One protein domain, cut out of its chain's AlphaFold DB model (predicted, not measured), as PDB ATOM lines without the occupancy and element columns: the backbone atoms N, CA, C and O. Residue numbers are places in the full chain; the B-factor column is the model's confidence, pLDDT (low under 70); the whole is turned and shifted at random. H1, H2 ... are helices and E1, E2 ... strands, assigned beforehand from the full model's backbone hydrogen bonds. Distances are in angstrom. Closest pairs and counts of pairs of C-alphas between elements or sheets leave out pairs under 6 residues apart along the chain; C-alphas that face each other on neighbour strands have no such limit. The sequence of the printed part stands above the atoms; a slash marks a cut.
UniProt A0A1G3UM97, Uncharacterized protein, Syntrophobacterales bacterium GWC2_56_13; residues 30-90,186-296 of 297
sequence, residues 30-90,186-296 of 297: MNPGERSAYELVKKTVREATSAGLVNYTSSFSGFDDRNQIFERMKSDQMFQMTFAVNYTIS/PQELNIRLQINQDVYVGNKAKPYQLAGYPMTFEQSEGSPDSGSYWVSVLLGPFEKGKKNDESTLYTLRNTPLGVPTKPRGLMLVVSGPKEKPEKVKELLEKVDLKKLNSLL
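This is residues 30 to 90 and 186 to 296 of the 297 residues of an uncharacterized protein of Syntrophobacterales bacterium GWC2_56_13 (UniProt A0A1G3UM97). A twisted sheet of six antiparallel strands forms a wall, with three helices over one face of it, H1, H2 and H3, in two layers; near the other face, towards E7 and E6, a small sheet of three strands comes in with its edge strand E5 and extends away. At one end of the wall, residues 32 to 40 of H1, strand E2 and the loop of residues 253 to 265 reach past the strands. The printed part has 172 residues, with the named elements H1, E1 to E10, H2 and H3 along the chain, and the class is mixed, helices and strands. The large sheet runs E1, E3, E4, E10, E7, E6 and the small one E5, E9, E8, both antiparallel throughout. The whole is compact, with a radius of gyration of the C-alphas of 16.3 A and spans of 47 by 39 by 28 A.

H1, residues 32 to 49, is on the large sheet through residues 41 to 49, at a height over the sheet of 10.5 A. It lies over E3, residues 81 to 89, and only just runs along the strands, at 28 degrees to E3 on the local plane; the closest C-alphas of the two are those of Thr 49 and Val 85, 7.6 A apart. Edge strand E1, residues 56 to 62, is the neighbour of E3, with N 59 and O 86 at 2.8 A. E2, residues 68 to 70, pairs with no named strand and is apart from H1, E1 and E3. On the other side of E3 is E4, residues 188 to 195, with N 85 and O 191 at 2.8 A. E5, residues 199 to 202, E8, residues 238 to 243, and E9, residues 247 to 252, make the small sheet: N 201 and O 248 are 2.9 A apart, and in the hairpin of E8 and E9, N 241 and O 249 are 2.8 A apart. E6, residues 216 to 219, and E7, residues 228 to 235, form a hairpin, with N 232 and O 217 at 2.8 A. The closest C-alphas of E5 and E6 are those of Gly 202 and Gln 219, 7.6 A apart. E10, residues 266 to 273, has E4 and E7 as its neighbours, with N 192 and O 269 at 2.8 A and N 231 and O 270 at 2.9 A. H2, residues 277 to 285, is on the same face as H1, at a height over the sheet of 8.2 A, over E10 and only just over E7, where 3 of its C-alphas fall; its Val 280 and Ser 271 of E10 have the closest C-alphas, 5.7 A apart. H3, residues 289 to 294, is on the same sheet and touches H1 at residues 44 to 48 of H1, with a shallow tilt of 16 degrees, opposite ways; the closest C-alphas are those of Ala 48 and Lys 291, 6.2 A apart. In H1, H2 and H3 every O i to N i+4 pair is within hydrogen-bond range.

H1 starts at C-alpha 32, (9.382, -26.117, 40.057), and measures 25.8 A from first to last C-alpha. E1 measures 19.8 A, E3 26.9 A, E4 23.1 A, E7 22.3 A and E10 23.4 A. E10 starts at C-alpha 266, (26.705, -13.321, 30.636). H2 measures 12.8 A, and H3 ends at C-alpha 294, (30.203, -20.172, 38.381).

The two C-alphas farthest apart, those of Asn 31 and Glu 275, are 47.3 A apart. Residues 91 to 185 are not printed, and C-alphas 90 and 186 are 11.1 A apart across the cut. The links E5 to E6 and E9 to E10 are long, 13 residues each. The mean pLDDT of the printed part is 84.5; residues 64 to 66, 73 to 77, 221 to 227 and 254 to 261 are under 70.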
ATOM      1  N   MET A  30       6.285 -21.412  34.914       81.00
ATOM      2  CA  MET A  30       7.491 -22.194  35.172       81.00
ATOM      3  C   MET A  30       7.168 -23.403  36.050       81.00
ATOM      4  O   MET A  30       6.509 -23.271  37.091       81.00
ATOM      5  N   ASN A  31       7.717 -24.563  35.691       82.38
ATOM      6  CA  ASN A  31       7.713 -25.727  36.571       82.38
ATOM      7  C   ASN A  31       8.652 -25.501  37.787       82.38
ATOM      8  O   ASN A  31       9.466 -24.570  37.781       82.38
ATOM      9  N   PRO A  32       8.575 -26.325  38.851       84.56
ATOM     10  CA  PRO A  32       9.382 -26.117  40.057       84.56
ATOM     11  C   PRO A  32      10.902 -26.107  39.826       84.56
ATOM     12  O   PRO A  32      11.616 -25.363  40.502       84.56
ATOM     13  N   GLY A  33      11.404 -26.899  38.872       81.50
ATOM     14  CA  GLY A  33      12.829 -26.953  38.536       81.50
ATOM     15  C   GLY A  33      13.308 -25.685  37.829       81.50
ATOM     16  O   GLY A  33      14.315 -25.102  38.230       81.50
ATOM     17  N   GLU A  34      12.542 -25.213  36.843       81.44
ATOM     18  CA  GLU A  34      12.777 -23.944  36.144       81.44
ATOM     19  C   GLU A  34      12.774 -22.784  37.140       81.44
ATOM     20  O   GLU A  34      13.746 -22.038  37.231       81.44
ATOM     21  N   ARG A  35      11.729 -22.680  37.968       83.81
ATOM     22  CA  ARG A  35      11.606 -21.607  38.963       83.81
ATOM     23  C   ARG A  35      12.790 -21.572  39.928       83.81
ATOM     24  O   ARG A  35      13.352 -20.509  40.171       83.81
ATOM     25  N   SER A  36      13.194 -22.732  40.446       85.12
ATOM     26  CA  SER A  36      14.324 -22.832  41.379       85.12
ATOM     27  C   SER A  36      15.636 -22.367  40.741       85.12
ATOM     28  O   SER A  36      16.434 -21.684  41.381       85.12
ATOM     29  N   ALA A  37      15.844 -22.692  39.465       83.44
ATOM     30  CA  ALA A  37      16.999 -22.239  38.702       83.44
ATOM     31  C   ALA A  37      17.007 -20.725  38.480       83.44
ATOM     32  O   ALA A  37      18.032 -20.071  38.680       83.44
ATOM     33  N   TYR A  38      15.855 -20.163  38.108       84.75
ATOM     34  CA  TYR A  38      15.693 -18.723  37.926       84.75
ATOM     35  C   TYR A  38      15.992 -17.952  39.204       84.75
ATOM     36  O   TYR A  38      16.771 -16.999  39.175       84.75
ATOM     37  N   GLU A  39      15.438 -18.392  40.330       86.94
ATOM     38  CA  GLU A  39      15.682 -17.753  41.623       86.94
ATOM     39  C   GLU A  39      17.145 -17.872  42.062       86.94
ATOM     40  O   GLU A  39      17.717 -16.908  42.577       86.94
ATOM     41  N   LEU A  40      17.808 -18.999  41.777       88.56
ATOM     42  CA  LEU A  40      19.242 -19.143  42.024       88.56
ATOM     43  C   LEU A  40      20.064 -18.143  41.200       88.56
ATOM     44  O   LEU A  40      20.981 -17.520  41.741       88.56
ATOM     45  N   VAL A  41      19.740 -17.960  39.918       89.31
ATOM     46  CA  VAL A  41      20.431 -16.991  39.056       89.31
ATOM     47  C   VAL A  41      20.178 -15.566  39.540       89.31
ATOM     48  O   VAL A  41      21.143 -14.836  39.754       89.31
ATOM     49  N   LYS A  42      18.917 -15.183  39.791       88.88
ATOM     50  CA  LYS A  42      18.558 -13.855  40.322       88.88
ATOM     51  C   LYS A  42      19.325 -13.546  41.608       88.88
ATOM     52  O   LYS A  42      19.957 -12.493  41.716       88.88
ATOM     53  N   LYS A  43      19.307 -14.481  42.564       90.62
ATOM     54  CA  LYS A  43      20.008 -14.360  43.846       90.62
ATOM     55  C   LYS A  43      21.512 -14.211  43.646       90.62
ATOM     56  O   LYS A  43      22.108 -13.280  44.177       90.62
ATOM     57  N   THR A  44      22.117 -15.095  42.857       92.56
ATOM     58  CA  THR A  44      23.569 -15.103  42.641       92.56
ATOM     59  C   THR A  44      24.038 -13.837  41.937       92.56
ATOM     60  O   THR A  44      25.037 -13.257  42.352       92.56
ATOM     61  N   VAL A  45      23.302 -13.377  40.919       93.25
ATOM     62  CA  VAL A  45      23.581 -12.116  40.225       93.25
ATOM     63  C   VAL A  45      23.501 -10.956  41.204       93.25
ATOM     64  O   VAL A  45      24.467 -10.208  41.320       93.25
ATOM     65  N   ARG A  46      22.401 -10.843  41.960       91.38
ATOM     66  CA  ARG A  46      22.236  -9.767  42.939       91.38
ATOM     67  C   ARG A  46      23.371  -9.778  43.957       91.38
ATOM     68  O   ARG A  46      23.960  -8.732  44.191       91.38
ATOM     69  N   GLU A  47      23.718 -10.927  44.524       92.12
ATOM     70  CA  GLU A  47      24.814 -11.039  45.491       92.12
ATOM     71  C   GLU A  47      26.182 -10.695  44.885       92.12
ATOM     72  O   GLU A  47      26.979 -10.035  45.542       92.12
ATOM     73  N   ALA A  48      26.461 -11.111  43.647       93.38
ATOM     74  CA  ALA A  48      27.750 -10.869  43.000       93.38
ATOM     75  C   ALA A  48      27.949  -9.412  42.556       93.38
ATOM     76  O   ALA A  48      29.087  -8.958  42.445       93.38
ATOM     77  N   THR A  49      26.863  -8.679  42.291       91.44
ATOM     78  CA  THR A  49      26.916  -7.285  41.825       91.44
ATOM     79  C   THR A  49      26.543  -6.259  42.892       91.44
ATOM     80  O   THR A  49      26.693  -5.068  42.634       91.44
ATOM     81  N   SER A  50      26.021  -6.675  44.052       82.12
ATOM     82  CA  SER A  50      25.690  -5.777  45.170       82.12
ATOM     83  C   SER A  50      26.955  -5.427  45.946       82.12
ATOM     84  O   SER A  50      27.221  -5.952  47.025       82.12
ATOM     85  N   ALA A  51      27.757  -4.540  45.372       76.31
ATOM     86  CA  ALA A  51      28.927  -4.001  46.035       76.31
ATOM     87  C   ALA A  51      28.504  -2.899  47.016       76.31
ATOM     88  O   ALA A  51      27.859  -1.922  46.641       76.31
ATOM     89  N   GLY A  52      28.929  -3.008  48.275       76.81
ATOM     90  CA  GLY A  52      28.867  -1.883  49.204       76.81
ATOM     91  C   GLY A  52      29.777  -0.752  48.717       76.81
ATOM     92  O   GLY A  52      31.011  -0.852  48.770       76.81
ATOM     93  N   LEU A  53      29.180   0.330  48.221       83.88
ATOM     94  CA  LEU A  53      29.897   1.545  47.852       83.88
ATOM     95  C   LEU A  53      29.700   2.606  48.933       83.88
ATOM     96  O   LEU A  53      28.589   3.054  49.205       83.88
ATOM     97  N   VAL A  54      30.806   3.014  49.557       84.19
ATOM     98  CA  VAL A  54      30.801   4.079  50.566       84.19
ATOM     99  C   VAL A  54      30.293   5.364  49.919       84.19
ATOM    100  O   VAL A  54      30.777   5.739  48.855       84.19
ATOM    101  N   ASN A  55      29.359   6.044  50.583       87.50
ATOM    102  CA  ASN A  55      28.697   7.273  50.128       87.50
ATOM    103  C   ASN A  55      27.673   7.102  48.998       87.50
ATOM    104  O   ASN A  55      27.166   8.119  48.529       87.50
ATOM    105  N   TYR A  56      27.327   5.877  48.598       89.69
ATOM    106  CA  TYR A  56      26.324   5.615  47.564       89.69
ATOM    107  C   TYR A  56      25.098   4.889  48.115       89.69
ATOM    108  O   TYR A  56      25.184   4.098  49.053       89.69
ATOM    109  N   THR A  57      23.964   5.125  47.469       89.88
ATOM    110  CA  THR A  57      22.748   4.319  47.556       89.88
ATOM    111  C   THR A  57      22.581   3.525  46.268       89.88
ATOM    112  O   THR A  57      22.795   4.060  45.185       89.88
ATOM    113  N   SER A  58      22.199   2.252  46.367       91.25
ATOM    114  CA  SER A  58      21.969   1.387  45.205       91.25
ATOM    115  C   SER A  58      20.478   1.184  44.948       91.25
ATOM    116  O   SER A  58      19.731   0.849  45.869       91.25
ATOM    117  N   SER A  59      20.065   1.299  43.690       91.25
ATOM    118  CA  SER A  59      18.751   0.875  43.205       91.25
ATOM    119  C   SER A  59      18.909  -0.272  42.208       91.25
ATOM    120  O   SER A  59      19.872  -0.315  41.444       91.25
ATOM    121  N   PHE A  60      17.973  -1.218  42.239       91.06
ATOM    122  CA  PHE A  60      18.012  -2.428  41.424       91.06
ATOM    123  C   PHE A  60      16.849  -2.420  40.440       91.06
ATOM    124  O   PHE A  60      15.722  -2.105  40.822       91.06
ATOM    125  N   SER A  61      17.108  -2.790  39.191       88.44
ATOM    126  CA  SER A  61      16.081  -2.919  38.159       88.44
ATOM    127  C   SER A  61      16.340  -4.126  37.259       88.44
ATOM    128  O   SER A  61      17.433  -4.699  37.236       88.44
ATOM    129  N   GLY A  62      15.307  -4.538  36.527       82.75
ATOM    130  CA  GLY A  62      15.319  -5.794  35.783       82.75
ATOM    131  C   GLY A  62      14.994  -7.005  36.659       82.75
ATOM    132  O   GLY A  62      14.653  -6.864  37.828       82.75
ATOM    133  N   PHE A  63      15.096  -8.184  36.045       70.12
ATOM    134  CA  PHE A  63      14.518  -9.456  36.496       70.12
ATOM    135  C   PHE A  63      13.025  -9.400  36.854       70.12
ATOM    136  O   PHE A  63      12.609  -8.888  37.883       70.12
ATOM    137  N   ASP A  64      12.236  -9.999  35.971       63.53
ATOM    138  CA  ASP A  64      10.785 -10.107  36.053       63.53
ATOM    139  C   ASP A  64      10.325 -11.134  37.106       63.53
ATOM    140  O   ASP A  64      10.898 -12.225  37.217       63.53
ATOM    141  N   ASP A  65       9.267 -10.808  37.847       65.75
ATOM    142  CA  ASP A  65       8.654 -11.676  38.864       65.75
ATOM    143  C   ASP A  65       7.404 -12.406  38.358       65.75
ATOM    144  O   ASP A  65       6.783 -13.169  39.098       65.75
ATOM    145  N   ARG A  66       7.050 -12.238  37.076       65.62
ATOM    146  CA  ARG A  66       5.880 -12.880  36.460       65.62
ATOM    147  C   ARG A  66       5.904 -14.416  36.487       65.62
ATOM    148  O   ARG A  66       4.866 -15.013  36.243       65.62
ATOM    149  N   ASN A  67       7.032 -15.070  36.809       72.00
ATOM    150  CA  ASN A  67       7.177 -16.540  36.902       72.00
ATOM    151  C   ASN A  67       6.684 -17.311  35.659       72.00
ATOM    152  O   ASN A  67       6.316 -18.487  35.743       72.00
ATOM    153  N   GLN A  68       6.713 -16.650  34.505       76.56
ATOM    154  CA  GLN A  68       6.221 -17.151  33.230       76.56
ATOM    155  C   GLN A  68       7.346 -17.201  32.200       76.56
ATOM    156  O   GLN A  68       8.261 -16.376  32.221       76.56
ATOM    157  N   ILE A  69       7.269 -18.173  31.293       76.62
ATOM    158  CA  ILE A  69       8.167 -18.309  30.139       76.62
ATOM    159  C   ILE A  69       7.359 -18.521  28.864       76.62
ATOM    160  O   ILE A  69       6.223 -18.980  28.916       76.62
ATOM    161  N   PHE A  70       7.942 -18.223  27.704       75.94
ATOM    162  CA  PHE A  70       7.301 -18.504  26.418       75.94
ATOM    163  C   PHE A  70       7.089 -20.011  26.217       75.94
ATOM    164  O   PHE A  70       8.020 -20.791  26.401       75.94
ATOM    165  N   GLU A  71       5.906 -20.425  25.762       73.94
ATOM    166  CA  GLU A  71       5.584 -21.838  25.497       73.94
ATOM    167  C   GLU A  71       6.513 -22.473  24.458       73.94
ATOM    168  O   GLU A  71       6.887 -23.636  24.580       73.94
ATOM    169  N   ARG A  72       6.943 -21.690  23.460       70.69
ATOM    170  CA  ARG A  72       7.889 -22.118  22.414       70.69
ATOM    171  C   ARG A  72       9.314 -22.362  22.921       70.69
ATOM    172  O   ARG A  72      10.165 -22.808  22.151       70.69
ATOM    173  N   MET A  73       9.609 -22.015  24.174       68.12
ATOM    174  CA  MET A  73      10.926 -22.223  24.758       68.12
ATOM    175  C   MET A  73      11.158 -23.713  24.954       68.12
ATOM    176  O   MET A  73      10.393 -24.391  25.644       68.12
ATOM    177  N   LYS A  74      12.223 -24.232  24.343       62.50
ATOM    178  CA  LYS A  74      12.605 -25.620  24.566       62.50
ATOM    179  C   LYS A  74      12.958 -25.817  26.035       62.50
ATOM    180  O   LYS A  74      13.535 -24.935  26.669       62.50
ATOM    181  N   SER A  75      12.637 -26.996  26.557       57.41
ATOM    182  CA  SER A  75      12.889 -27.368  27.947       57.41
ATOM    183  C   SER A  75      14.358 -27.326  28.344       57.41
ATOM    184  O   SER A  75      14.624 -27.439  29.522       57.41
ATOM    185  N   ASP A  76      15.298 -27.220  27.404       56.88
ATOM    186  CA  ASP A  76      16.746 -27.127  27.616       56.88
ATOM    187  C   ASP A  76      17.294 -25.690  27.503       56.88
ATOM    188  O   ASP A  76      18.506 -25.484  27.557       56.88
ATOM    189  N   GLN A  77      16.428 -24.679  27.352       63.59
ATOM    190  CA  GLN A  77      16.831 -23.293  27.109       63.59
ATOM    191  C   GLN A  77      16.356 -22.344  28.210       63.59
ATOM    192  O   GLN A  77      15.167 -22.230  28.487       63.59
ATOM    193  N   MET A  78      17.295 -21.584  28.780       71.88
ATOM    194  CA  MET A  78      16.991 -20.489  29.700       71.88
ATOM    195  C   MET A  78      16.762 -19.175  28.925       71.88
ATOM    196  O   MET A  78      17.582 -18.790  28.085       71.88
ATOM    197  N   PHE A  79      15.672 -18.463  29.233       75.12
ATOM    198  CA  PHE A  79      15.291 -17.186  28.608       75.12
ATOM    199  C   PHE A  79      16.317 -16.053  28.788       75.12
ATOM    200  O   PHE A  79      17.158 -16.077  29.688       75.12
ATOM    201  N   GLN A  80      16.241 -15.055  27.903       82.06
ATOM    202  CA  GLN A  80      17.093 -13.865  27.916       82.06
ATOM    203  C   GLN A  80      16.722 -12.915  29.055       82.06
ATOM    204  O   GLN A  80      15.584 -12.468  29.139       82.06
ATOM    205  N   MET A  81      17.679 -12.543  29.905       84.31
ATOM    206  CA  MET A  81      17.405 -11.665  31.048       84.31
ATOM    207  C   MET A  81      18.312 -10.445  31.055       84.31
ATOM    208  O   MET A  81      19.473 -10.538  30.664       84.31
ATOM    209  N   THR A  82      17.806  -9.334  31.582       89.69
ATOM    210  CA  THR A  82      18.601  -8.133  31.847       89.69
ATOM    211  C   THR A  82      18.409  -7.705  33.295       89.69
ATOM    212  O   THR A  82      17.292  -7.722  33.817       89.69
ATOM    213  N   PHE A  83      19.507  -7.313  33.929       92.12
ATOM    214  CA  PHE A  83      19.548  -6.796  35.289       92.12
ATOM    215  C   PHE A  83      20.433  -5.561  35.351       92.12
ATOM    216  O   PHE A  83      21.430  -5.474  34.632       92.12
ATOM    217  N   ALA A  84      20.081  -4.610  36.207       93.25
ATOM    218  CA  ALA A  84      20.862  -3.408  36.411       93.25
ATOM    219  C   ALA A  84      20.904  -2.989  37.884       93.25
ATOM    220  O   ALA A  84      19.943  -3.156  38.637       93.25
ATOM    221  N   VAL A  85      22.041  -2.411  38.267       94.00
ATOM    222  CA  VAL A  85      22.254  -1.725  39.540       94.00
ATOM    223  C   VAL A  85      22.689  -0.302  39.226       94.00
ATOM    224  O   VAL A  85      23.700  -0.120  38.548       94.00
ATOM    225  N   ASN A  86      21.950   0.689  39.717       92.94
ATOM    226  CA  ASN A  86      22.355   2.090  39.654       92.94
ATOM    227  C   ASN A  86      22.773   2.555  41.053       92.94
ATOM    228  O   ASN A  86      21.979   2.494  41.997       92.94
ATOM    229  N   TYR A  87      24.023   2.988  41.173       91.81
ATOM    230  CA  TYR A  87      24.604   3.582  42.364       91.81
ATOM    231  C   TYR A  87      24.583   5.100  42.238       91.81
ATOM    232  O   TYR A  87      25.345   5.671  41.462       91.81
ATOM    233  N   THR A  88      23.781   5.752  43.069       91.38
ATOM    234  CA  THR A  88      23.687   7.211  43.155       91.38
ATOM    235  C   THR A  88      24.364   7.704  44.426       91.38
ATOM    236  O   THR A  88      24.326   7.022  45.453       91.38
ATOM    237  N   ILE A  89      25.015   8.871  44.396       88.44
ATOM    238  CA  ILE A  89      25.575   9.439  45.632       88.44
ATOM    239  C   ILE A  89      24.450   9.636  46.655       88.44
ATOM    240  O   ILE A  89      23.420  10.245  46.368       88.44
ATOM    241  N   SER A  90      24.679   9.158  47.876       87.88
ATOM    242  CA  SER A  90      23.754   9.315  48.994       87.88
ATOM    243  C   SER A  90      23.509  10.793  49.317       87.88
ATOM    244  O   SER A  90      24.439  11.594  49.463       87.88
ATOM    245  N   PRO A 186      31.857  10.289  41.640       85.44
ATOM    246  CA  PRO A 186      30.906  10.253  40.521       85.44
ATOM    247  C   PRO A 186      29.443  10.306  40.971       85.44
ATOM    248  O   PRO A 186      29.081   9.563  41.877       85.44
ATOM    249  N   GLN A 187      28.600  11.123  40.330       84.50
ATOM    250  CA  GLN A 187      27.176  11.220  40.697       84.50
ATOM    251  C   GLN A 187      26.443   9.887  40.545       84.50
ATOM    252  O   GLN A 187      25.660   9.518  41.421       84.50
ATOM    253  N   GLU A 188      26.753   9.164  39.469       87.44
ATOM    254  CA  GLU A 188      26.170   7.865  39.162       87.44
ATOM    255  C   GLU A 188      27.245   6.883  38.692       87.44
ATOM    256  O   GLU A 188      28.171   7.243  37.958       87.44
ATOM    257  N   LEU A 189      27.108   5.630  39.116       92.19
ATOM    258  CA  LEU A 189      27.827   4.475  38.587       92.19
ATOM    259  C   LEU A 189      26.809   3.373  38.317       92.19
ATOM    260  O   LEU A 189      25.867   3.195  39.085       92.19
ATOM    261  N   ASN A 190      26.997   2.601  37.254       92.88
ATOM    262  CA  ASN A 190      26.025   1.600  36.843       92.88
ATOM    263  C   ASN A 190      26.684   0.243  36.610       92.88
ATOM    264  O   ASN A 190      27.793   0.143  36.092       92.88
ATOM    265  N   ILE A 191      25.954  -0.811  36.957       94.62
ATOM    266  CA  ILE A 191      26.227  -2.178  36.531       94.62
ATOM    267  C   ILE A 191      25.034  -2.634  35.703       94.62
ATOM    268  O   ILE A 191      23.896  -2.505  36.142       94.62
ATOM    269  N   ARG A 192      25.280  -3.206  34.529       93.94
ATOM    270  CA  ARG A 192      24.280  -3.892  33.712       93.94
ATOM    271  C   ARG A 192      24.760  -5.304  33.426       93.94
ATOM    272  O   ARG A 192      25.915  -5.504  33.074       93.94
ATOM    273  N   LEU A 193      23.870  -6.274  33.554       94.50
ATOM    274  CA  LEU A 193      24.121  -7.663  33.207       94.50
ATOM    275  C   LEU A 193      23.094  -8.111  32.166       94.50
ATOM    276  O   LEU A 193      21.892  -7.978  32.391       94.50
ATOM    277  N   GLN A 194      23.569  -8.642  31.045       91.81
ATOM    278  CA  GLN A 194      22.757  -9.282  30.010       91.81
ATOM    279  C   GLN A 194      23.038 -10.784  30.016       91.81
ATOM    280  O   GLN A 194      24.191 -11.207  29.995       91.81
ATOM    281  N   ILE A 195      21.985 -11.593  30.063       89.88
ATOM    282  CA  ILE A 195      22.046 -13.049  30.203       89.88
ATOM    283  C   ILE A 195      21.456 -13.699  28.961       89.88
ATOM    284  O   ILE A 195      20.345 -13.346  28.563       89.88
ATOM    285  N   ASN A 196      22.165 -14.678  28.393       87.12
ATOM    286  CA  ASN A 196      21.734 -15.484  27.241       87.12
ATOM    287  C   ASN A 196      21.406 -14.687  25.970       87.12
ATOM    288  O   ASN A 196      20.677 -15.175  25.104       87.12
ATOM    289  N   GLN A 197      21.954 -13.483  25.858       85.69
ATOM    290  CA  GLN A 197      21.769 -12.581  24.729       85.69
ATOM    291  C   GLN A 197      23.032 -12.544  23.874       85.69
ATOM    292  O   GLN A 197      24.144 -12.627  24.399       85.69
ATOM    293  N   ASP A 198      22.848 -12.386  22.566       86.44
ATOM    294  CA  ASP A 198      23.925 -11.903  21.711       86.44
ATOM    295  C   ASP A 198      24.197 -10.440  22.053       86.44
ATOM    296  O   ASP A 198      23.277  -9.684  22.379       86.44
ATOM    297  N   VAL A 199      25.464 -10.041  21.998       89.25
ATOM    298  CA  VAL A 199      25.876  -8.729  22.497       89.25
ATOM    299  C   VAL A 199      26.729  -7.975  21.503       89.25
ATOM    300  O   VAL A 199      27.468  -8.554  20.711       89.25
ATOM    301  N   TYR A 200      26.644  -6.652  21.558       88.25
ATOM    302  CA  TYR A 200      27.390  -5.764  20.681       88.25
ATOM    303  C   TYR A 200      28.461  -5.037  21.485       88.25
ATOM    304  O   TYR A 200      28.174  -4.403  22.499       88.25
ATOM    305  N   VAL A 201      29.702  -5.107  21.011       88.94
ATOM    306  CA  VAL A 201      30.824  -4.335  21.557       88.94
ATOM    307  C   VAL A 201      31.235  -3.312  20.510       88.94
ATOM    308  O   VAL A 201      31.447  -3.662  19.350       88.94
ATOM    309  N   GLY A 202      31.339  -2.041  20.895       87.69
ATOM    310  CA  GLY A 202      31.647  -0.970  19.943       87.69
ATOM    311  C   GLY A 202      32.998  -1.177  19.254       87.69
ATOM    312  O   GLY A 202      33.958  -1.658  19.848       87.69
ATOM    313  N   ASN A 203      33.107  -0.775  17.991       86.38
ATOM    314  CA  ASN A 203      34.310  -1.019  17.186       86.38
ATOM    315  C   ASN A 203      35.566  -0.301  17.683       86.38
ATOM    316  O   ASN A 203      36.678  -0.700  17.343       86.38
ATOM    317  N   LYS A 204      35.374   0.767  18.460       87.75
ATOM    318  CA  LYS A 204      36.438   1.539  19.108       87.75
ATOM    319  C   LYS A 204      36.841   0.974  20.474       87.75
ATOM    320  O   LYS A 204      37.705   1.551  21.132       87.75
ATOM    321  N   ALA A 205      36.208  -0.113  20.914       89.50
ATOM    322  CA  ALA A 205      36.546  -0.764  22.164       89.50
ATOM    323  C   ALA A 205      37.977  -1.292  22.138       89.50
ATOM    324  O   ALA A 205      38.411  -1.909  21.162       89.50
ATOM    325  N   LYS A 206      38.704  -1.064  23.227       92.25
ATOM    326  CA  LYS A 206      40.065  -1.564  23.403       92.25
ATOM    327  C   LYS A 206      40.032  -2.787  24.315       92.25
ATOM    328  O   LYS A 206      39.242  -2.793  25.256       92.25
ATOM    329  N   PRO A 207      40.856  -3.818  24.072       93.44
ATOM    330  CA  PRO A 207      41.007  -4.910  25.026       93.44
ATOM    331  C   PRO A 207      41.422  -4.370  26.397       93.44
ATOM    332  O   PRO A 207      42.366  -3.586  26.490       93.44
ATOM    333  N   TYR A 208      40.731  -4.799  27.447       94.19
ATOM    334  CA  TYR A 208      41.059  -4.475  28.831       94.19
ATOM    335  C   TYR A 208      41.611  -5.726  29.510       94.19
ATOM    336  O   TYR A 208      40.999  -6.791  29.465       94.19
ATOM    337  N   GLN A 209      42.795  -5.620  30.110       93.50
ATOM    338  CA  GLN A 209      43.434  -6.768  30.741       93.50
ATOM    339  C   GLN A 209      42.792  -7.043  32.098       93.50
ATOM    340  O   GLN A 209      42.970  -6.281  33.044       93.50
ATOM    341  N   LEU A 210      42.080  -8.164  32.184       92.75
ATOM    342  CA  LEU A 210      41.487  -8.659  33.414       92.75
ATOM    343  C   LEU A 210      41.878 -10.127  33.600       92.75
ATOM    344  O   LEU A 210      41.648 -10.966  32.727       92.75
ATOM    345  N   ALA A 211      42.533 -10.435  34.720       90.00
ATOM    346  CA  ALA A 211      43.129 -11.747  34.951       90.00
ATOM    347  C   ALA A 211      42.070 -12.862  34.908       90.00
ATOM    348  O   ALA A 211      41.106 -12.837  35.668       90.00
ATOM    349  N   GLY A 212      42.262 -13.845  34.025       89.31
ATOM    350  CA  GLY A 212      41.324 -14.958  33.835       89.31
ATOM    351  C   GLY A 212      40.114 -14.648  32.944       89.31
ATOM    352  O   GLY A 212      39.319 -15.550  32.698       89.31
ATOM    353  N   TYR A 213      39.991 -13.424  32.414       93.25
ATOM    354  CA  TYR A 213      38.847 -12.985  31.607       93.25
ATOM    355  C   TYR A 213      39.321 -12.318  30.297       93.25
ATOM    356  O   TYR A 213      39.459 -11.095  30.228       93.25
ATOM    357  N   PRO A 214      39.599 -13.104  29.236       88.56
ATOM    358  CA  PRO A 214      40.230 -12.601  28.010       88.56
ATOM    359  C   PRO A 214      39.297 -11.775  27.111       88.56
ATOM    360  O   PRO A 214      39.774 -10.992  26.294       88.56
ATOM    361  N   MET A 215      37.975 -11.932  27.243       93.75
ATOM    362  CA  MET A 215      36.982 -11.176  26.471       93.75
ATOM    363  C   MET A 215      36.478  -9.977  27.265       93.75
ATOM    364  O   MET A 215      35.297  -9.868  27.599       93.75
ATOM    365  N   THR A 216      37.409  -9.085  27.579       96.06
ATOM    366  CA  THR A 216      37.127  -7.876  28.342       96.06
ATOM    367  C   THR A 216      37.540  -6.650  27.545       96.06
ATOM    368  O   THR A 216      38.595  -6.634  26.907       96.06
ATOM    369  N   PHE A 217      36.697  -5.623  27.557       94.62
ATOM    370  CA  PHE A 217      36.841  -4.457  26.696       94.62
ATOM    371  C   PHE A 217      36.562  -3.171  27.463       94.62
ATOM    372  O   PHE A 217      35.585  -3.099  28.198       94.62
ATOM    373  N   GLU A 218      37.368  -2.137  27.251       93.56
ATOM    374  CA  GLU A 218      37.087  -0.782  27.722       93.56
ATOM    375  C   GLU A 218      36.670   0.129  26.566       93.56
ATOM    376  O   GLU A 218      37.184   0.022  25.447       93.56
ATOM    377  N   GLN A 219      35.736   1.044  26.831       88.38
ATOM    378  CA  GLN A 219      35.295   2.029  25.847       88.38
ATOM    379  C   GLN A 219      35.085   3.398  26.495       88.38
ATOM    380  O   GLN A 219      34.497   3.526  27.567       88.38
ATOM    381  N   SER A 220      35.557   4.430  25.797       76.44
ATOM    382  CA  SER A 220      35.407   5.846  26.158       76.44
ATOM    383  C   SER A 220      34.769   6.685  25.039       76.44
ATOM    384  O   SER A 220      34.551   7.888  25.199       76.44
ATOM    385  N   GLU A 221      34.492   6.068  23.886       62.53
ATOM    386  CA  GLU A 221      33.883   6.678  22.701       62.53
ATOM    387  C   GLU A 221      32.830   5.737  22.107       62.53
ATOM    388  O   GLU A 221      33.045   4.524  22.055       62.53
ATOM    389  N   GLY A 222      31.725   6.297  21.606       53.25
ATOM    390  CA  GLY A 222      30.654   5.518  20.966       53.25
ATOM    391  C   GLY A 222      29.687   4.850  21.946       53.25
ATOM    392  O   GLY A 222      29.011   3.893  21.583       53.25
ATOM    393  N   SER A 223      29.631   5.342  23.183       53.69
ATOM    394  CA  SER A 223      28.542   5.024  24.101       53.69
ATOM    395  C   SER A 223      27.234   5.673  23.620       53.69
ATOM    396  O   SER A 223      27.309   6.832  23.205       53.69
ATOM    397  N   PRO A 224      26.053   5.006  23.682       49.72
ATOM    398  CA  PRO A 224      24.752   5.651  23.497       49.72
ATOM    399  C   PRO A 224      24.618   6.911  24.359       49.72
ATOM    400  O   PRO A 224      23.999   7.880  23.937       49.72
ATOM    401  N   ASP A 225      25.301   6.919  25.508       55.81
ATOM    402  CA  ASP A 225      25.454   8.061  26.397       55.81
ATOM    403  C   ASP A 225      26.856   8.663  26.198       55.81
ATOM    404  O   ASP A 225      27.841   8.204  26.783       55.81
ATOM    405  N   SER A 226      26.980   9.671  25.334       55.59
ATOM    406  CA  SER A 226      28.251  10.265  24.871       55.59
ATOM    407  C   SER A 226      29.180  10.838  25.965       55.59
ATOM    408  O   SER A 226      30.315  11.216  25.659       55.59
ATOM    409  N   GLY A 227      28.744  10.854  27.231       69.62
ATOM    410  CA  GLY A 227      29.508  11.254  28.422       69.62
ATOM    411  C   GLY A 227      29.998  10.106  29.321       69.62
ATOM    412  O   GLY A 227      30.498  10.371  30.412       69.62
ATOM    413  N   SER A 228      29.868   8.845  28.898       82.25
ATOM    414  CA  SER A 228      30.148   7.681  29.752       82.25
ATOM    415  C   SER A 228      31.428   6.927  29.366       82.25
ATOM    416  O   SER A 228      31.756   6.771  28.187       82.25
ATOM    417  N   TYR A 229      32.138   6.420  30.375       90.38
ATOM    418  CA  TYR A 229      33.170   5.387  30.261       90.38
ATOM    419  C   TYR A 229      32.611   4.058  30.766       90.38
ATOM    420  O   TYR A 229      31.855   4.033  31.741       90.38
ATOM    421  N   TRP A 230      33.004   2.948  30.144       91.38
ATOM    422  CA  TRP A 230      32.627   1.629  30.636       91.38
ATOM    423  C   TRP A 230      33.642   0.533  30.344       91.38
ATOM    424  O   TRP A 230      34.462   0.624  29.426       91.38
ATOM    425  N   VAL A 231      33.514  -0.543  31.114       95.00
ATOM    426  CA  VAL A 231      34.215  -1.809  30.923       95.00
ATOM    427  C   VAL A 231      33.184  -2.924  30.772       95.00
ATOM    428  O   VAL A 231      32.305  -3.086  31.619       95.00
ATOM    429  N   SER A 232      33.304  -3.692  29.695       95.06
ATOM    430  CA  SER A 232      32.447  -4.832  29.372       95.06
ATOM    431  C   SER A 232      33.225  -6.133  29.546       95.06
ATOM    432  O   SER A 232      34.295  -6.279  28.958       95.06
ATOM    433  N   VAL A 233      32.685  -7.087  30.303       97.00
ATOM    434  CA  VAL A 233      33.245  -8.429  30.519       97.00
ATOM    435  C   VAL A 233      32.279  -9.458  29.935       97.00
ATOM    436  O   VAL A 233      31.130  -9.550  30.371       97.00
ATOM    437  N   LEU A 234      32.736 -10.237  28.957       95.75
ATOM    438  CA  LEU A 234      31.968 -11.337  28.375       95.75
ATOM    439  C   LEU A 234      32.385 -12.647  29.053       95.75
ATOM    440  O   LEU A 234      33.531 -13.084  28.937       95.75
ATOM    441  N   LEU A 235      31.445 -13.273  29.756       93.88
ATOM    442  CA  LEU A 235      31.613 -14.545  30.452       93.88
ATOM    443  C   LEU A 235      30.856 -15.643  29.697       93.88
ATOM    444  O   LEU A 235      29.639 -15.556  29.521       93.88
ATOM    445  N   GLY A 236      31.562 -16.689  29.276       89.69
ATOM    446  CA  GLY A 236      31.001 -17.809  28.516       89.69
ATOM    447  C   GLY A 236      31.516 -17.883  27.076       89.69
ATOM    448  O   GLY A 236      32.404 -17.118  26.694       89.69
ATOM    449  N   PRO A 237      31.001 -18.822  26.268       89.06
ATOM    450  CA  PRO A 237      31.513 -19.127  24.937       89.06
ATOM    451  C   PRO A 237      30.948 -18.159  23.886       89.06
ATOM    452  O   PRO A 237      30.146 -18.539  23.030       89.06
ATOM    453  N   PHE A 238      31.349 -16.892  23.965       90.75
ATOM    454  CA  PHE A 238      31.051 -15.906  22.931       90.75
ATOM    455  C   PHE A 238      31.996 -16.066  21.736       90.75
ATOM    456  O   PHE A 238      33.214 -16.140  21.890       90.75
ATOM    457  N   GLU A 239      31.430 -16.069  20.535       90.31
ATOM    458  CA  GLU A 239      32.169 -16.048  19.279       90.31
ATOM    459  C   GLU A 239      32.059 -14.673  18.632       90.31
ATOM    460  O   GLU A 239      30.982 -14.082  18.545       90.31
ATOM    461  N   LYS A 240      33.192 -14.156  18.158       90.62
ATOM    462  CA  LYS A 240      33.231 -12.897  17.423       90.62
ATOM    463  C   LYS A 240      32.586 -13.095  16.053       90.62
ATOM    464  O   LYS A 240      33.132 -13.795  15.203       90.62
ATOM    465  N   GLY A 241      31.439 -12.463  15.852       87.00
ATOM    466  CA  GLY A 241      30.656 -12.513  14.627       87.00
ATOM    467  C   GLY A 241      30.880 -11.301  13.722       87.00
ATOM    468  O   GLY A 241      31.974 -10.735  13.626       87.00
ATOM    469  N   LYS A 242      29.811 -10.911  13.021       87.25
ATOM    470  CA  LYS A 242      29.830  -9.831  12.028       87.25
ATOM    471  C   LYS A 242      30.136  -8.477  12.677       87.25
ATOM    472  O   LYS A 242      29.584  -8.118  13.715       87.25
ATOM    473  N   LYS A 243      30.980  -7.699  12.004       89.50
ATOM    474  CA  LYS A 243      31.269  -6.299  12.318       89.50
ATOM    475  C   LYS A 243      30.457  -5.392  11.386       89.50
ATOM    476  O   LYS A 243      30.457  -5.634  10.179       89.50
ATOM    477  N   ASN A 244      29.755  -4.399  11.928       86.88
ATOM    478  CA  ASN A 244      29.176  -3.286  11.160       86.88
ATOM    479  C   ASN A 244      30.005  -2.010  11.395       86.88
ATOM    480  O   ASN A 244      31.101  -2.111  11.941       86.88
ATOM    481  N   ASP A 245      29.533  -0.833  10.984       82.38
ATOM    482  CA  ASP A 245      30.315   0.409  11.106       82.38
ATOM    483  C   ASP A 245      30.511   0.859  12.566       82.38
ATOM    484  O   ASP A 245      31.552   1.418  12.923       82.38
ATOM    485  N   GLU A 246      29.583   0.512  13.458       84.06
ATOM    486  CA  GLU A 246      29.543   1.014  14.839       84.06
ATOM    487  C   GLU A 246      30.026  -0.013  15.875       84.06
ATOM    488  O   GLU A 246      30.654   0.334  16.879       84.06
ATOM    489  N   SER A 247      29.783  -1.300  15.629       87.81
ATOM    490  CA  SER A 247      29.964  -2.376  16.601       87.81
ATOM    491  C   SER A 247      30.325  -3.726  15.973       87.81
ATOM    492  O   SER A 247      30.141  -3.998  14.785       87.81
ATOM    493  N   THR A 248      30.867  -4.594  16.816       90.00
ATOM    494  CA  THR A 248      31.130  -6.002  16.549       90.00
ATOM    495  C   THR A 248      30.129  -6.835  17.339       90.00
ATOM    496  O   THR A 248      30.036  -6.692  18.559       90.00
ATOM    497  N   LEU A 249      29.400  -7.709  16.646       91.12
ATOM    498  CA  LEU A 249      28.506  -8.684  17.259       91.12
ATOM    499  C   LEU A 249      29.318  -9.830  17.870       91.12
ATOM    500  O   LEU A 249      30.188 -10.398  17.211       91.12
ATOM    501  N   TYR A 250      28.991 -10.196  19.101       91.00
ATOM    502  CA  TYR A 250      29.459 -11.393  19.781       91.00
ATOM    503  C   TYR A 250      28.262 -12.311  20.000       91.00
ATOM    504  O   TYR A 250      27.355 -11.992  20.770       91.00
ATOM    505  N   THR A 251      28.260 -13.436  19.295       88.38
ATOM    506  CA  THR A 251      27.179 -14.420  19.348       88.38
ATOM    507  C   THR A 251      27.480 -15.480  20.388       88.38
ATOM    508  O   THR A 251      28.601 -15.995  20.447       88.38
ATOM    509  N   LEU A 252      26.488 -15.853  21.188       83.06
ATOM    510  CA  LEU A 252      26.632 -16.979  22.108       83.06
ATOM    511  C   LEU A 252      26.613 -18.293  21.334       83.06
ATOM    512  O   LEU A 252      25.626 -18.611  20.667       83.06
ATOM    513  N   ARG A 253      27.674 -19.102  21.455       77.12
ATOM    514  CA  ARG A 253      27.696 -20.426  20.827       77.12
ATOM    515  C   ARG A 253      26.503 -21.247  21.329       77.12
ATOM    516  O   ARG A 253      26.292 -21.407  22.537       77.12
ATOM    517  N   ASN A 254      25.749 -21.824  20.391       63.00
ATOM    518  CA  ASN A 254      24.762 -22.857  20.693       63.00
ATOM    519  C   ASN A 254      25.495 -24.111  21.166       63.00
ATOM    520  O   ASN A 254      25.845 -24.993  20.389       63.00
ATOM    521  N   THR A 255      25.766 -24.155  22.461       55.47
ATOM    522  CA  THR A 255      26.260 -25.353  23.124       55.47
ATOM    523  C   THR A 255      25.038 -26.251  23.356       55.47
ATOM    524  O   THR A 255      24.026 -25.738  23.836       55.47
ATOM    525  N   PRO A 256      25.060 -27.545  22.992       52.47
ATOM    526  CA  PRO A 256      24.031 -28.478  23.430       52.47
ATOM    527  C   PRO A 256      24.144 -28.581  24.949       52.47
ATOM    528  O   PRO A 256      25.065 -29.204  25.474       52.47
ATOM    529  N   LEU A 257      23.268 -27.883  25.664       53.62
ATOM    530  CA  LEU A 257      23.282 -27.879  27.116       53.62
ATOM    531  C   LEU A 257      22.281 -28.915  27.589       53.62
ATOM    532  O   LEU A 257      21.077 -28.711  27.520       53.62
ATOM    533  N   GLY A 258      22.789 -30.023  28.121       44.91
ATOM    534  CA  GLY A 258      21.972 -31.019  28.815       44.91
ATOM    535  C   GLY A 258      21.366 -30.516  30.136       44.91
ATOM    536  O   GLY A 258      20.853 -31.330  30.898       44.91
ATOM    537  N   VAL A 259      21.453 -29.212  30.444       51.03
ATOM    538  CA  VAL A 259      21.004 -28.617  31.709       51.03
ATOM    539  C   VAL A 259      20.163 -27.352  31.442       51.03
ATOM    540  O   VAL A 259      20.729 -26.296  31.161       51.03
ATOM    541  N   PRO A 260      18.827 -27.429  31.590       57.16
ATOM    542  CA  PRO A 260      17.872 -26.327  31.385       57.16
ATOM    543  C   PRO A 260      18.027 -25.084  32.268       57.16
ATOM    544  O   PRO A 260      17.283 -24.118  32.127       57.16
ATOM    545  N   THR A 261      18.911 -25.140  33.262       65.69
ATOM    546  CA  THR A 261      18.840 -24.307  34.469       65.69
ATOM    547  C   THR A 261      20.046 -23.393  34.666       65.69
ATOM    548  O   THR A 261      20.160 -22.751  35.709       65.69
ATOM    549  N   LYS A 262      20.964 -23.336  33.695       78.62
ATOM    550  CA  LYS A 262      22.174 -22.510  33.767       78.62
ATOM    551  C   LYS A 262      22.227 -21.467  32.642       78.62
ATOM    552  O   LYS A 262      21.942 -21.804  31.489       78.62
ATOM    553  N   PRO A 263      22.647 -20.223  32.934       85.62
ATOM    554  CA  PRO A 263      23.026 -19.253  31.916       85.62
ATOM    555  C   PRO A 263      24.108 -19.791  30.978       85.62
ATOM    556  O   PRO A 263      25.123 -20.293  31.434       85.62
ATOM    557  N   ARG A 264      23.934 -19.641  29.667       85.69
ATOM    558  CA  ARG A 264      24.925 -20.011  28.640       85.69
ATOM    559  C   ARG A 264      26.051 -18.997  28.545       85.69
ATOM    560  O   ARG A 264      27.178 -19.352  28.229       85.69
ATOM    561  N   GLY A 265      25.725 -17.736  28.796       90.00
ATOM    562  CA  GLY A 265      26.690 -16.656  28.836       90.00
ATOM    563  C   GLY A 265      26.098 -15.394  29.435       90.00
ATOM    564  O   GLY A 265      24.877 -15.207  29.480       90.00
ATOM    565  N   LEU A 266      26.997 -14.554  29.927       93.69
ATOM    566  CA  LEU A 266      26.705 -13.321  30.636       93.69
ATOM    567  C   LEU A 266      27.586 -12.213  30.056       93.69
ATOM    568  O   LEU A 266      28.795 -12.389  29.936       93.69
ATOM    569  N   MET A 267      27.006 -11.061  29.749       94.75
ATOM    570  CA  MET A 267      27.761  -9.834  29.517       94.75
ATOM    571  C   MET A 267      27.535  -8.897  30.691       94.75
ATOM    572  O   MET A 267      26.417  -8.434  30.916       94.75
ATOM    573  N   LEU A 268      28.604  -8.615  31.429       96.19
ATOM    574  CA  LEU A 268      28.639  -7.574  32.446       96.19
ATOM    575  C   LEU A 268      29.135  -6.281  31.806       96.19
ATOM    576  O   LEU A 268      30.149  -6.289  31.119       96.19
ATOM    577  N   VAL A 269      28.468  -5.169  32.080       94.44
ATOM    578  CA  VAL A 269      28.915  -3.821  31.734       94.44
ATOM    579  C   VAL A 269      28.940  -2.997  33.008       94.44
ATOM    580  O   VAL A 269      27.918  -2.867  33.680       94.44
ATOM    581  N   VAL A 270      30.098  -2.438  33.341       94.81
ATOM    582  CA  VAL A 270      30.261  -1.480  34.439       94.81
ATOM    583  C   VAL A 270      30.526  -0.117  33.819       94.81
ATOM    584  O   VAL A 270      31.431  -0.001  32.997       94.81
ATOM    585  N   SER A 271      29.747   0.901  34.174       93.38
ATOM    586  CA  SER A 271      29.835   2.230  33.565       93.38
ATOM    587  C   SER A 271      29.750   3.376  34.571       93.38
ATOM    588  O   SER A 271      29.308   3.214  35.709       93.38
ATOM    589  N   GLY A 272      30.207   4.549  34.141       91.62
ATOM    590  CA  GLY A 272      30.240   5.780  34.924       91.62
ATOM    591  C   GLY A 272      30.674   6.975  34.071       91.62
ATOM    592  O   GLY A 272      30.852   6.824  32.860       91.62
ATOM    593  N   PRO A 273      30.857   8.162  34.669       89.00
ATOM    594  CA  PRO A 273      31.251   9.360  33.936       89.00
ATOM    595  C   PRO A 273      32.644   9.213  33.322       89.00
ATOM    596  O   PRO A 273      33.567   8.667  33.937       89.00
ATOM    597  N   LYS A 274      32.801   9.731  32.102       88.31
ATOM    598  CA  LYS A 274      34.035   9.630  31.315       88.31
ATOM    599  C   LYS A 274      35.237  10.298  31.981       88.31
ATOM    600  O   LYS A 274      36.370   9.892  31.736       88.31
ATOM    601  N   GLU A 275      34.998  11.289  32.829       86.25
ATOM    602  CA  GLU A 275      36.024  12.041  33.550       86.25
ATOM    603  C   GLU A 275      36.603  11.270  34.745       86.25
ATOM    604  O   GLU A 275      37.625  11.691  35.281       86.25
ATOM    605  N   LYS A 276      35.965  10.167  35.175       87.56
ATOM    606  CA  LYS A 276      36.369   9.364  36.349       87.56
ATOM    607  C   LYS A 276      36.423   7.851  36.053       87.56
ATOM    608  O   LYS A 276      35.738   7.062  36.716       87.56
ATOM    609  N   PRO A 277      37.199   7.406  35.043       90.12
ATOM    610  CA  PRO A 277      37.262   6.000  34.628       90.12
ATOM    611  C   PRO A 277      37.821   5.062  35.710       90.12
ATOM    612  O   PRO A 277      37.474   3.883  35.757       90.12
ATOM    613  N   GLU A 278      38.668   5.562  36.607       91.25
ATOM    614  CA  GLU A 278      39.203   4.824  37.752       91.25
ATOM    615  C   GLU A 278      38.098   4.327  38.689       91.25
ATOM    616  O   GLU A 278      38.168   3.198  39.163       91.25
ATOM    617  N   LYS A 279      37.021   5.099  38.875       90.56
ATOM    618  CA  LYS A 279      35.889   4.683  39.715       90.56
ATOM    619  C   LYS A 279      35.064   3.561  39.101       90.56
ATOM    620  O   LYS A 279      34.538   2.724  39.828       90.56
ATOM    621  N   VAL A 280      35.005   3.496  37.774       92.31
ATOM    622  CA  VAL A 280      34.398   2.368  37.055       92.31
ATOM    623  C   VAL A 280      35.235   1.100  37.246       92.31
ATOM    624  O   VAL A 280      34.678   0.029  37.481       92.31
ATOM    625  N   LYS A 281      36.567   1.217  37.212       92.88
ATOM    626  CA  LYS A 281      37.488   0.093  37.456       92.88
ATOM    627  C   LYS A 281      37.426  -0.391  38.909       92.88
ATOM    628  O   LYS A 281      37.276  -1.587  39.129       92.88
ATOM    629  N   GLU A 282      37.423   0.522  39.881       92.62
ATOM    630  CA  GLU A 282      37.216   0.193  41.302       92.62
ATOM    631  C   GLU A 282      35.877  -0.527  41.535       92.62
ATOM    632  O   GLU A 282      35.792  -1.449  42.347       92.62
ATOM    633  N   LEU A 283      34.808  -0.120  40.836       94.06
ATOM    634  CA  LEU A 283      33.520  -0.807  40.919       94.06
ATOM    635  C   LEU A 283      33.598  -2.217  40.326       94.06
ATOM    636  O   LEU A 283      33.097  -3.154  40.944       94.06
ATOM    637  N   LEU A 284      34.248  -2.384  39.172       94.94
ATOM    638  CA  LEU A 284      34.456  -3.694  38.556       94.94
ATOM    639  C   LEU A 284      35.218  -4.652  39.483       94.94
ATOM    640  O   LEU A 284      34.834  -5.812  39.593       94.94
ATOM    641  N   GLU A 285      36.243  -4.174  40.190       93.31
ATOM    642  CA  GLU A 285      37.009  -4.975  41.159       93.31
ATOM    643  C   GLU A 285      36.164  -5.479  42.337       93.31
ATOM    644  O   GLU A 285      36.481  -6.507  42.936       93.31
ATOM    645  N   LYS A 286      35.074  -4.779  42.667       93.75
ATOM    646  CA  LYS A 286      34.128  -5.200  43.709       93.75
ATOM    647  C   LYS A 286      33.077  -6.192  43.215       93.75
ATOM    648  O   LYS A 286      32.361  -6.752  44.045       93.75
ATOM    649  N   VAL A 287      32.952  -6.398  41.903       95.12
ATOM    650  CA  VAL A 287      32.048  -7.409  41.346       95.12
ATOM    651  C   VAL A 287      32.678  -8.788  41.507       95.12
ATOM    652  O   VAL A 287      33.808  -9.026  41.080       95.12
ATOM    653  N   ASP A 288      31.927  -9.737  42.066       95.62
ATOM    654  CA  ASP A 288      32.377 -11.125  42.186       95.62
ATOM    655  C   ASP A 288      32.229 -11.865  40.845       95.62
ATOM    656  O   ASP A 288      31.289 -12.629  40.596       95.62
ATOM    657  N   LEU A 289      33.185 -11.618  39.947       95.25
ATOM    658  CA  LEU A 289      33.234 -12.240  38.624       95.25
ATOM    659  C   LEU A 289      33.396 -13.758  38.689       95.25
ATOM    660  O   LEU A 289      32.942 -14.457  37.784       95.25
ATOM    661  N   LYS A 290      34.021 -14.295  39.744       94.31
ATOM    662  CA  LYS A 290      34.155 -15.747  39.930       94.31
ATOM    663  C   LYS A 290      32.793 -16.366  40.202       94.31
ATOM    664  O   LYS A 290      32.447 -17.373  39.588       94.31
ATOM    665  N   LYS A 291      31.997 -15.731  41.062       94.88
ATOM    666  CA  LYS A 291      30.628 -16.149  41.359       94.88
ATOM    667  C   LYS A 291      29.710 -16.023  40.149       94.88
ATOM    668  O   LYS A 291      28.980 -16.970  39.868       94.88
ATOM    669  N   LEU A 292      29.802 -14.941  39.373       94.50
ATOM    670  CA  LEU A 292      29.074 -14.844  38.098       94.50
ATOM    671  C   LEU A 292      29.493 -15.950  37.121       94.50
ATOM    672  O   LEU A 292      28.638 -16.615  36.545       94.50
ATOM    673  N   ASN A 293      30.795 -16.202  36.980       92.44
ATOM    674  CA  ASN A 293      31.308 -17.245  36.093       92.44
ATOM    675  C   ASN A 293      30.899 -18.660  36.546       92.44
ATOM    676  O   ASN A 293      30.738 -19.537  35.708       92.44
ATOM    677  N   SER A 294      30.673 -18.882  37.846       90.81
ATOM    678  CA  SER A 294      30.203 -20.172  38.381       90.81
ATOM    679  C   SER A 294      28.766 -20.535  37.984       90.81
ATOM    680  O   SER A 294      28.377 -21.698  38.086       90.81
ATOM    681  N   LEU A 295      27.978 -19.557  37.516       89.25
ATOM    682  CA  LEU A 295      26.638 -19.804  36.977       89.25
ATOM    683  C   LEU A 295      26.677 -20.495  35.612       89.25
ATOM    684  O   LEU A 295      25.687 -21.104  35.211       89.25
ATOM    685  N   LEU A 296      27.800 -20.391  34.904       87.94
ATOM    686  CA  LEU A 296      27.958 -20.963  33.578       87.94
ATOM    687  C   LEU A 296      28.124 -22.503  33.648       87.94
ATOM    688  O   LEU A 296      28.438 -23.050  34.716       87.94
TER     689      LEU A 296